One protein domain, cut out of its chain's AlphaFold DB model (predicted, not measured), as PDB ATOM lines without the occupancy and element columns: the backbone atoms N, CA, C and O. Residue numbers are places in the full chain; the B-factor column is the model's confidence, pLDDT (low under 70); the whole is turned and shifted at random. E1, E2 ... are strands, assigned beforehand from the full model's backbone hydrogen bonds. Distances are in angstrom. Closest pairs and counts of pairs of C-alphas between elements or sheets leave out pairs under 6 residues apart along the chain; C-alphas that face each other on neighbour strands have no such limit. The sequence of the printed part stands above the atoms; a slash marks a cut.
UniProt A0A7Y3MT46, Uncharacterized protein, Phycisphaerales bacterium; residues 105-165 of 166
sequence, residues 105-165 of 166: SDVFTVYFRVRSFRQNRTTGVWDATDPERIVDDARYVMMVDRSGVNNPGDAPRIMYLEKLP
ATOM      1  N   SER A 105      41.552   3.867 -24.375       57.38
ATOM      2  CA  SER A 105      40.531   2.904 -24.782       57.38
ATOM      3  C   SER A 105      40.617   1.707 -23.862       57.38
ATOM      4  O   SER A 105      41.615   0.992 -23.854       57.38
ATOM      5  N   ASP A 106      39.572   1.515 -23.064       76.31
ATOM      6  CA  ASP A 106      39.439   0.361 -22.180       76.31
ATOM      7  C   ASP A 106      39.201  -0.936 -22.970       76.31
ATOM      8  O   ASP A 106      39.225  -2.018 -22.400       76.31
ATOM      9  N   VAL A 107      39.031  -0.835 -24.294       78.38
ATOM     10  CA  VAL A 107      38.937  -1.951 -25.238       78.38
ATOM     11  C   VAL A 107      39.822  -1.666 -26.452       78.38
ATOM     12  O   VAL A 107      39.769  -0.566 -27.009       78.38
ATOM     13  N   PHE A 108      40.617  -2.642 -26.888       75.00
ATOM     14  CA  PHE A 108      41.463  -2.530 -28.078       75.00
ATOM     15  C   PHE A 108      41.519  -3.835 -28.879       75.00
ATOM     16  O   PHE A 108      41.306  -4.925 -28.351       75.00
ATOM     17  N   THR A 109      41.816  -3.708 -30.173       81.25
ATOM     18  CA  THR A 109      41.922  -4.831 -31.111       81.25
ATOM     19  C   THR A 109      43.380  -5.049 -31.498       81.25
ATOM     20  O   THR A 109      44.036  -4.138 -32.001       81.25
ATOM     21  N   VAL A 110      43.875  -6.264 -31.292       81.75
ATOM     22  CA  VAL A 110      45.215  -6.721 -31.659       81.75
ATOM     23  C   VAL A 110      45.114  -7.574 -32.918       81.75
ATOM     24  O   VAL A 110      44.421  -8.591 -32.938       81.75
ATOM     25  N   TYR A 111      45.831  -7.169 -33.962       82.50
ATOM     26  CA  TYR A 111      46.032  -7.976 -35.161       82.50
ATOM     27  C   TYR A 111      47.425  -8.586 -35.102       82.50
ATOM     28  O   TYR A 111      48.413  -7.855 -35.050       82.50
ATOM     29  N   PHE A 112      47.514  -9.914 -35.130       77.00
ATOM     30  CA  PHE A 112      48.796 -10.609 -35.146       77.00
ATOM     31  C   PHE A 112      48.792 -11.751 -36.160       77.00
ATOM     32  O   PHE A 112      47.750 -12.289 -36.537       77.00
ATOM     33  N   ARG A 113      49.981 -12.089 -36.655       81.56
ATOM     34  CA  ARG A 113      50.190 -13.126 -37.662       81.56
ATOM     35  C   ARG A 113      51.185 -14.132 -37.111       81.56
ATOM     36  O   ARG A 113      52.326 -13.771 -36.846       81.56
ATOM     37  N   VAL A 114      50.745 -15.373 -36.957       80.31
ATOM     38  CA  VAL A 114      51.581 -16.486 -36.508       80.31
ATOM     39  C   VAL A 114      52.048 -17.238 -37.742       80.31
ATOM     40  O   VAL A 114      51.230 -17.730 -38.518       80.31
ATOM     41  N   ARG A 115      53.366 -17.307 -37.933       81.06
ATOM     42  CA  ARG A 115      53.986 -18.106 -38.991       81.06
ATOM     43  C   ARG A 115      54.747 -19.253 -38.354       81.06
ATOM     44  O   ARG A 115      55.668 -19.015 -37.580       81.06
ATOM     45  N   SER A 116      54.379 -20.472 -38.716       77.00
ATOM     46  CA  SER A 116      55.128 -21.672 -38.355       77.00
ATOM     47  C   SER A 116      56.047 -22.032 -39.513       77.00
ATOM     48  O   SER A 116      55.584 -22.180 -40.645       77.00
ATOM     49  N   PHE A 117      57.341 -22.179 -39.251       78.06
ATOM     50  CA  PHE A 117      58.345 -22.531 -40.256       78.06
ATOM     51  C   PHE A 117      59.032 -23.848 -39.891       78.06
ATOM     52  O   PHE A 117      59.138 -24.225 -38.726       78.06
ATOM     53  N   ARG A 118      59.475 -24.583 -40.911       72.44
ATOM     54  CA  ARG A 118      60.178 -25.855 -40.741       72.44
ATOM     55  C   ARG A 118      61.687 -25.639 -40.754       72.44
ATOM     56  O   ARG A 118      62.208 -24.993 -41.659       72.44
ATOM     57  N   GLN A 119      62.396 -26.287 -39.831       75.00
ATOM     58  CA  GLN A 119      63.857 -26.353 -39.856       75.00
ATOM     59  C   GLN A 119      64.365 -26.988 -41.159       75.00
ATOM     60  O   GLN A 119      63.860 -28.024 -41.618       75.00
ATOM     61  N   ASN A 120      65.395 -26.384 -41.751       71.94
ATOM     62  CA  ASN A 120      66.053 -26.946 -42.920       71.94
ATOM     63  C   ASN A 120      66.774 -28.248 -42.531       71.94
ATOM     64  O   ASN A 120      67.676 -28.243 -41.697       71.94
ATOM     65  N   ARG A 121      66.401 -29.369 -43.163       69.69
ATOM     66  CA  ARG A 121      66.973 -30.698 -42.872       69.69
ATOM     67  C   ARG A 121      68.472 -30.808 -43.169       69.69
ATOM     68  O   ARG A 121      69.117 -31.694 -42.623       69.69
ATOM     69  N   THR A 122      69.001 -29.959 -44.046       75.69
ATOM     70  CA  THR A 122      70.391 -30.035 -44.511       75.69
ATOM     71  C   THR A 122      71.312 -29.124 -43.710       75.69
ATOM     72  O   THR A 122      72.449 -29.496 -43.446       75.69
ATOM     73  N   THR A 123      70.841 -27.937 -43.322       75.38
ATOM     74  CA  THR A 123      71.662 -26.952 -42.598       75.38
ATOM     75  C   THR A 123      71.354 -26.892 -41.107       75.38
ATOM     76  O   THR A 123      72.138 -26.323 -40.360       75.38
ATOM     77  N   GLY A 124      70.217 -27.435 -40.660       69.81
ATOM     78  CA  GLY A 124      69.755 -27.290 -39.278       69.81
ATOM     79  C   GLY A 124      69.371 -25.852 -38.911       69.81
ATOM     80  O   GLY A 124      69.005 -25.595 -37.770       69.81
ATOM     81  N   VAL A 125      69.418 -24.915 -39.858       73.88
ATOM     82  CA  VAL A 125      69.094 -23.511 -39.605       73.88
ATOM     83  C   VAL A 125      67.588 -23.308 -39.719       73.88
ATOM     84  O   VAL A 125      66.930 -23.809 -40.643       73.88
ATOM     85  N   TRP A 126      67.054 -22.569 -38.757       68.12
ATOM     86  CA  TRP A 126      65.696 -22.058 -38.768       68.12
ATOM     87  C   TRP A 126      65.667 -20.789 -39.615       68.12
ATOM     88  O   TRP A 126      66.262 -19.780 -39.260       68.12
ATOM     89  N   ASP A 127      65.016 -20.865 -40.769       67.88
ATOM     90  CA  ASP A 127      64.947 -19.759 -41.718       67.88
ATOM     91  C   ASP A 127      63.481 -19.441 -42.007       67.88
ATOM     92  O   ASP A 127      62.780 -20.217 -42.660       67.88
ATOM     93  N   ALA A 128      63.029 -18.305 -41.479       63.62
ATOM     94  CA  ALA A 128      61.667 -17.802 -41.616       63.62
ATOM     95  C   ALA A 128      61.491 -16.845 -42.815       63.62
ATOM     96  O   ALA A 128      60.408 -16.279 -42.995       63.62
ATOM     97  N   THR A 129      62.543 -16.632 -43.617       71.44
ATOM     98  CA  THR A 129      62.505 -15.746 -44.793       71.44
ATOM     99  C   THR A 129      62.124 -16.472 -46.080       71.44
ATOM    100  O   THR A 129      61.559 -15.851 -46.981       71.44
ATOM    101  N   ASP A 130      62.367 -17.784 -46.146       68.62
ATOM    102  CA  ASP A 130      62.034 -18.641 -47.286       68.62
ATOM    103  C   ASP A 130      60.538 -19.040 -47.274       68.62
ATOM    104  O   ASP A 130      60.109 -19.790 -46.386       68.62
ATOM    105  N   PRO A 131      59.718 -18.586 -48.248       70.81
ATOM    106  CA  PRO A 131      58.289 -18.893 -48.300       70.81
ATOM    107  C   PRO A 131      57.986 -20.387 -48.442       70.81
ATOM    108  O   PRO A 131      56.930 -20.831 -47.999       70.81
ATOM    109  N   GLU A 132      58.895 -21.173 -49.028       71.06
ATOM    110  CA  GLU A 132      58.698 -22.615 -49.229       71.06
ATOM    111  C   GLU A 132      58.813 -23.413 -47.924       71.06
ATOM    112  O   GLU A 132      58.402 -24.573 -47.847       71.06
ATOM    113  N   ARG A 133      59.368 -22.793 -46.879       66.69
ATOM    114  CA  ARG A 133      59.555 -23.408 -45.560       66.69
ATOM    115  C   ARG A 133      58.506 -22.982 -44.546       66.69
ATOM    116  O   ARG A 133      58.521 -23.489 -43.423       66.69
ATOM    117  N   ILE A 134      57.588 -22.098 -44.935       74.69
ATOM    118  CA  ILE A 134      56.446 -21.704 -44.115       74.69
ATOM    119  C   ILE A 134      55.405 -22.824 -44.196       74.69
ATOM    120  O   ILE A 134      54.826 -23.089 -45.245       74.69
ATOM    121  N   VAL A 135      55.207 -23.511 -43.074       72.81
ATOM    122  CA  VAL A 135      54.289 -24.650 -42.942       72.81
ATOM    123  C   VAL A 135      52.865 -24.173 -42.719       72.81
ATOM    124  O   VAL A 135      51.932 -24.722 -43.296       72.81
ATOM    125  N   ASP A 136      52.705 -23.158 -41.876       71.94
ATOM    126  CA  ASP A 136      51.414 -22.542 -41.620       71.94
ATOM    127  C   ASP A 136      51.588 -21.040 -41.484       71.94
ATOM    128  O   ASP A 136      52.569 -20.538 -40.928       71.94
ATOM    129  N   ASP A 137      50.604 -20.334 -42.004       81.81
ATOM    130  CA  ASP A 137      50.476 -18.903 -41.876       81.81
ATOM    131  C   ASP A 137      49.061 -18.632 -41.404       81.81
ATOM    132  O   ASP A 137      48.102 -18.970 -42.090       81.81
ATOM    133  N   ALA A 138      48.910 -18.069 -40.215       81.25
ATOM    134  CA  ALA A 138      47.609 -17.825 -39.632       81.25
ATOM    135  C   ALA A 138      47.531 -16.384 -39.152       81.25
ATOM    136  O   ALA A 138      48.368 -15.907 -38.383       81.25
ATOM    137  N   ARG A 139      46.500 -15.680 -39.611       84.75
ATOM    138  CA  ARG A 139      46.183 -14.334 -39.144       84.75
ATOM    139  C   ARG A 139      45.120 -14.427 -38.069       84.75
ATOM    140  O   ARG A 139      44.125 -15.123 -38.246       84.75
ATOM    141  N   TYR A 140      45.327 -13.701 -36.987       81.44
ATOM    142  CA  TYR A 140      44.403 -13.642 -35.874       81.44
ATOM    143  C   TYR A 140      44.024 -12.203 -35.593       81.44
ATOM    144  O   TYR A 140      44.825 -11.273 -35.737       81.44
ATOM    145  N   VAL A 141      42.783 -12.047 -35.167       83.69
ATOM    146  CA  VAL A 141      42.300 -10.822 -34.561       83.69
ATOM    147  C   VAL A 141      41.823 -11.144 -33.152       83.69
ATOM    148  O   VAL A 141      41.104 -12.118 -32.928       83.69
ATOM    149  N   MET A 142      42.283 -10.347 -32.197       84.69
ATOM    150  CA  MET A 142      41.969 -10.491 -30.786       84.69
ATOM    151  C   MET A 142      41.439  -9.171 -30.249       84.69
ATOM    152  O   MET A 142      42.057  -8.133 -30.460       84.69
ATOM    153  N   MET A 143      40.322  -9.198 -29.535       81.81
ATOM    154  CA  MET A 143      39.818  -8.025 -28.821       81.81
ATOM    155  C   MET A 143      40.033  -8.193 -27.331       81.81
ATOM    156  O   MET A 143      39.594  -9.181 -26.738       81.81
ATOM    157  N   VAL A 144      40.693  -7.207 -26.740       83.38
ATOM    158  CA  VAL A 144      41.090  -7.193 -25.340       83.38
ATOM    159  C   VAL A 144      40.365  -6.053 -24.637       83.38
ATOM    160  O   VAL A 144      40.379  -4.918 -25.106       83.38
ATOM    161  N   ASP A 145      39.730  -6.371 -23.515       84.88
ATOM    162  CA  ASP A 145      39.039  -5.447 -22.622       84.88
ATOM    163  C   ASP A 145      39.815  -5.332 -21.304       84.88
ATOM    164  O   ASP A 145      39.940  -6.291 -20.541       84.88
ATOM    165  N   ARG A 146      40.339  -4.136 -21.046       81.00
ATOM    166  CA  ARG A 146      41.092  -3.755 -19.847       81.00
ATOM    167  C   ARG A 146      40.292  -2.853 -18.901       81.00
ATOM    168  O   ARG A 146      40.878  -2.328 -17.961       81.00
ATOM    169  N   SER A 147      38.985  -2.669 -19.112       80.88
ATOM    170  CA  SER A 147      38.134  -1.829 -18.245       80.88
ATOM    171  C   SER A 147      38.117  -2.270 -16.775       80.88
ATOM    172  O   SER A 147      37.871  -1.460 -15.884       80.88
ATOM    173  N   GLY A 148      38.387  -3.552 -16.511       78.75
ATOM    174  CA  GLY A 148      38.486  -4.115 -15.163       78.75
ATOM    175  C   GLY A 148      39.882  -4.058 -14.535       78.75
ATOM    176  O   GLY A 148      40.014  -4.422 -13.371       78.75
ATOM    177  N   VAL A 149      40.907  -3.619 -15.274       82.88
ATOM    178  CA  VAL A 149      42.306  -3.625 -14.823       82.88
ATOM    179  C   VAL A 149      42.592  -2.335 -14.064       82.88
ATOM    180  O   VAL A 149      42.822  -1.287 -14.670       82.88
ATOM    181  N   ASN A 150      42.554  -2.407 -12.733       82.31
ATOM    182  CA  ASN A 150      42.704  -1.248 -11.850       82.31
ATOM    183  C   ASN A 150      44.011  -1.283 -11.049       82.31
ATOM    184  O   ASN A 150      44.499  -0.231 -10.638       82.31
ATOM    185  N   ASN A 151      44.586  -2.471 -10.850       80.62
ATOM    186  CA  ASN A 151      45.795  -2.685 -10.068       80.62
ATOM    187  C   ASN A 151      46.880  -3.406 -10.883       80.62
ATOM    188  O   ASN A 151      46.560  -4.202 -11.771       80.62
ATOM    189  N   PRO A 152      48.167  -3.181 -10.559       73.62
ATOM    190  CA  PRO A 152      49.259  -4.033 -11.022       73.62
ATOM    191  C   PRO A 152      49.024  -5.451 -10.492       73.62
ATOM    192  O   PRO A 152      49.096  -5.690  -9.286       73.62
ATOM    193  N   GLY A 153      48.617  -6.358 -11.374       75.44
ATOM    194  CA  GLY A 153      48.155  -7.688 -10.986       75.44
ATOM    195  C   GLY A 153      46.833  -8.109 -11.638       75.44
ATOM    196  O   GLY A 153      46.542  -9.296 -11.756       75.44
ATOM    197  N   ASP A 154      46.025  -7.147 -12.080       75.25
ATOM    198  CA  ASP A 154      44.747  -7.450 -12.715       75.25
ATOM    199  C   ASP A 154      44.969  -7.853 -14.181       75.25
ATOM    200  O   ASP A 154      45.586  -7.120 -14.959       75.25
ATOM    201  N   ALA A 155      44.438  -9.010 -14.580       76.19
ATOM    202  CA  ALA A 155      44.522  -9.477 -15.958       76.19
ATOM    203  C   ALA A 155      43.387  -8.885 -16.821       76.19
ATOM    204  O   ALA A 155      42.227  -8.858 -16.396       76.19
ATOM    205  N   PRO A 156      43.678  -8.430 -18.052       84.19
ATOM    206  CA  PRO A 156      42.654  -8.001 -18.990       84.19
ATOM    207  C   PRO A 156      41.861  -9.204 -19.519       84.19
ATOM    208  O   PRO A 156      42.350 -10.330 -19.592       84.19
ATOM    209  N   ARG A 157      40.621  -8.963 -19.946       81.81
ATOM    210  CA  ARG A 157      39.741  -9.995 -20.497       81.81
ATOM    211  C   ARG A 157      39.855 -10.056 -22.017       81.81
ATOM    212  O   ARG A 157      39.662  -9.051 -22.697       81.81
ATOM    213  N   ILE A 158      40.043 -11.254 -22.563       83.81
ATOM    214  CA  ILE A 158      39.936 -11.495 -24.007       83.81
ATOM    215  C   ILE A 158      38.459 -11.707 -24.354       83.81
ATOM    216  O   ILE A 158      37.828 -12.646 -23.873       83.81
ATOM    217  N   MET A 159      37.890 -10.817 -25.167       82.00
ATOM    218  CA  MET A 159      36.483 -10.891 -25.574       82.00
ATOM    219  C   MET A 159      36.265 -11.786 -26.787       82.00
ATOM    220  O   MET A 159      35.272 -12.508 -26.843       82.00
ATOM    221  N   TYR A 160      37.171 -11.736 -27.761       79.38
ATOM    222  CA  TYR A 160      37.146 -12.666 -28.880       79.38
ATOM    223  C   TYR A 160      38.547 -12.872 -29.446       79.38
ATOM    224  O   TYR A 160      39.380 -11.965 -29.405       79.38
ATOM    225  N   LEU A 161      38.768 -14.074 -29.973       85.31
ATOM    226  CA  LEU A 161      39.930 -14.462 -30.756       85.31
ATOM    227  C   LEU A 161      39.412 -15.215 -31.983       85.31
ATOM    228  O   LEU A 161      38.797 -16.270 -31.844       85.31
ATOM    229  N   GLU A 162      39.638 -14.669 -33.174       85.81
ATOM    230  CA  GLU A 162      39.186 -15.273 -34.429       85.81
ATOM    231  C   GLU A 162      40.352 -15.444 -35.400       85.81
ATOM    232  O   GLU A 162      41.159 -14.530 -35.597       85.81
ATOM    233  N   LYS A 163      40.431 -16.631 -36.021       85.81
ATOM    234  CA  LYS A 163      41.348 -16.894 -37.132       85.81
ATOM    235  C   LYS A 163      40.744 -16.320 -38.409       85.81
ATOM    236  O   LYS A 163      39.667 -16.732 -38.831       85.81
ATOM    237  N   LEU A 164      41.456 -15.395 -39.033       84.06
ATOM    238  CA  LEU A 164      41.068 -14.799 -40.302       84.06
ATOM    239  C   LEU A 164      41.454 -15.715 -41.474       84.06
ATOM    240  O   LEU A 164      42.452 -16.440 -41.389       84.06
ATOM    241  N   PRO A 165      40.696 -15.673 -42.584       84.38
ATOM    242  CA  PRO A 165      41.123 -16.299 -43.827       84.38
ATOM    243  C   PRO A 165      42.405 -15.631 -44.352       84.38
ATOM    244  O   PRO A 165      42.632 -14.435 -44.137       84.38
TER     245      PRO A 165
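Overview. This is residues 105 to 165 of the 166 residues of an uncharacterized protein of Phycisphaerales bacterium (UniProt A0A7Y3MT46). A long, twisted ribbon of two strands, E1 and E2, runs most of the length of this model, with a shorter third strand, E3, beside part of E2. A loop stretches away at each end of the ribbon, and there is no named helix. The printed part has 61 residues, and its named strands come in the order E1, E2, E3, both along the chain and across the antiparallel sheet: class all strand. The whole is extended and flat, with a radius of gyration of the C-alphas of 17.2 A and spans of 51 by 28 by 13 A.

Along the chain. Find C-alpha 107 at (38.937, -1.951, -25.238); from there E1, residues 107 to 117, runs 32.0 A. Look next at C-alpha 134 at (56.446, -21.704, -44.115), where E2, residues 134 to 145, sets out for 32.1 A. E3, residues 157 to 164, covers 20.4 A and ends at C-alpha 164, (41.068, -14.799, -40.302).

Arrangement. The three strands form a meander, each strand the antiparallel neighbour of the one before. Start with the hairpin of E1 and E2, whose directions differ by 166 degrees: C-alphas 113 and 139 face each other at 4.4 A, and N 110 and O 142 are within hydrogen-bond range at 2.7 A. E2 is the inner strand. In the hairpin of E2 and E3 the angle is 148 degrees; C-alphas 142 and 161 face each other at 4.5 A, and N 143 lies 2.9 A from O 160.

Size, cuts and confidence. The C-alphas of Thr 122 and Asn 150 are the two farthest apart, at 51.6 A. Both links are long, with 16 residues from E1 to E2 and 11 from E2 to E3. The printed part has no cut. Its mean pLDDT is 77.5; look for values under 70 at residues 105, 121, 124, 126 to 128, 130 and 133.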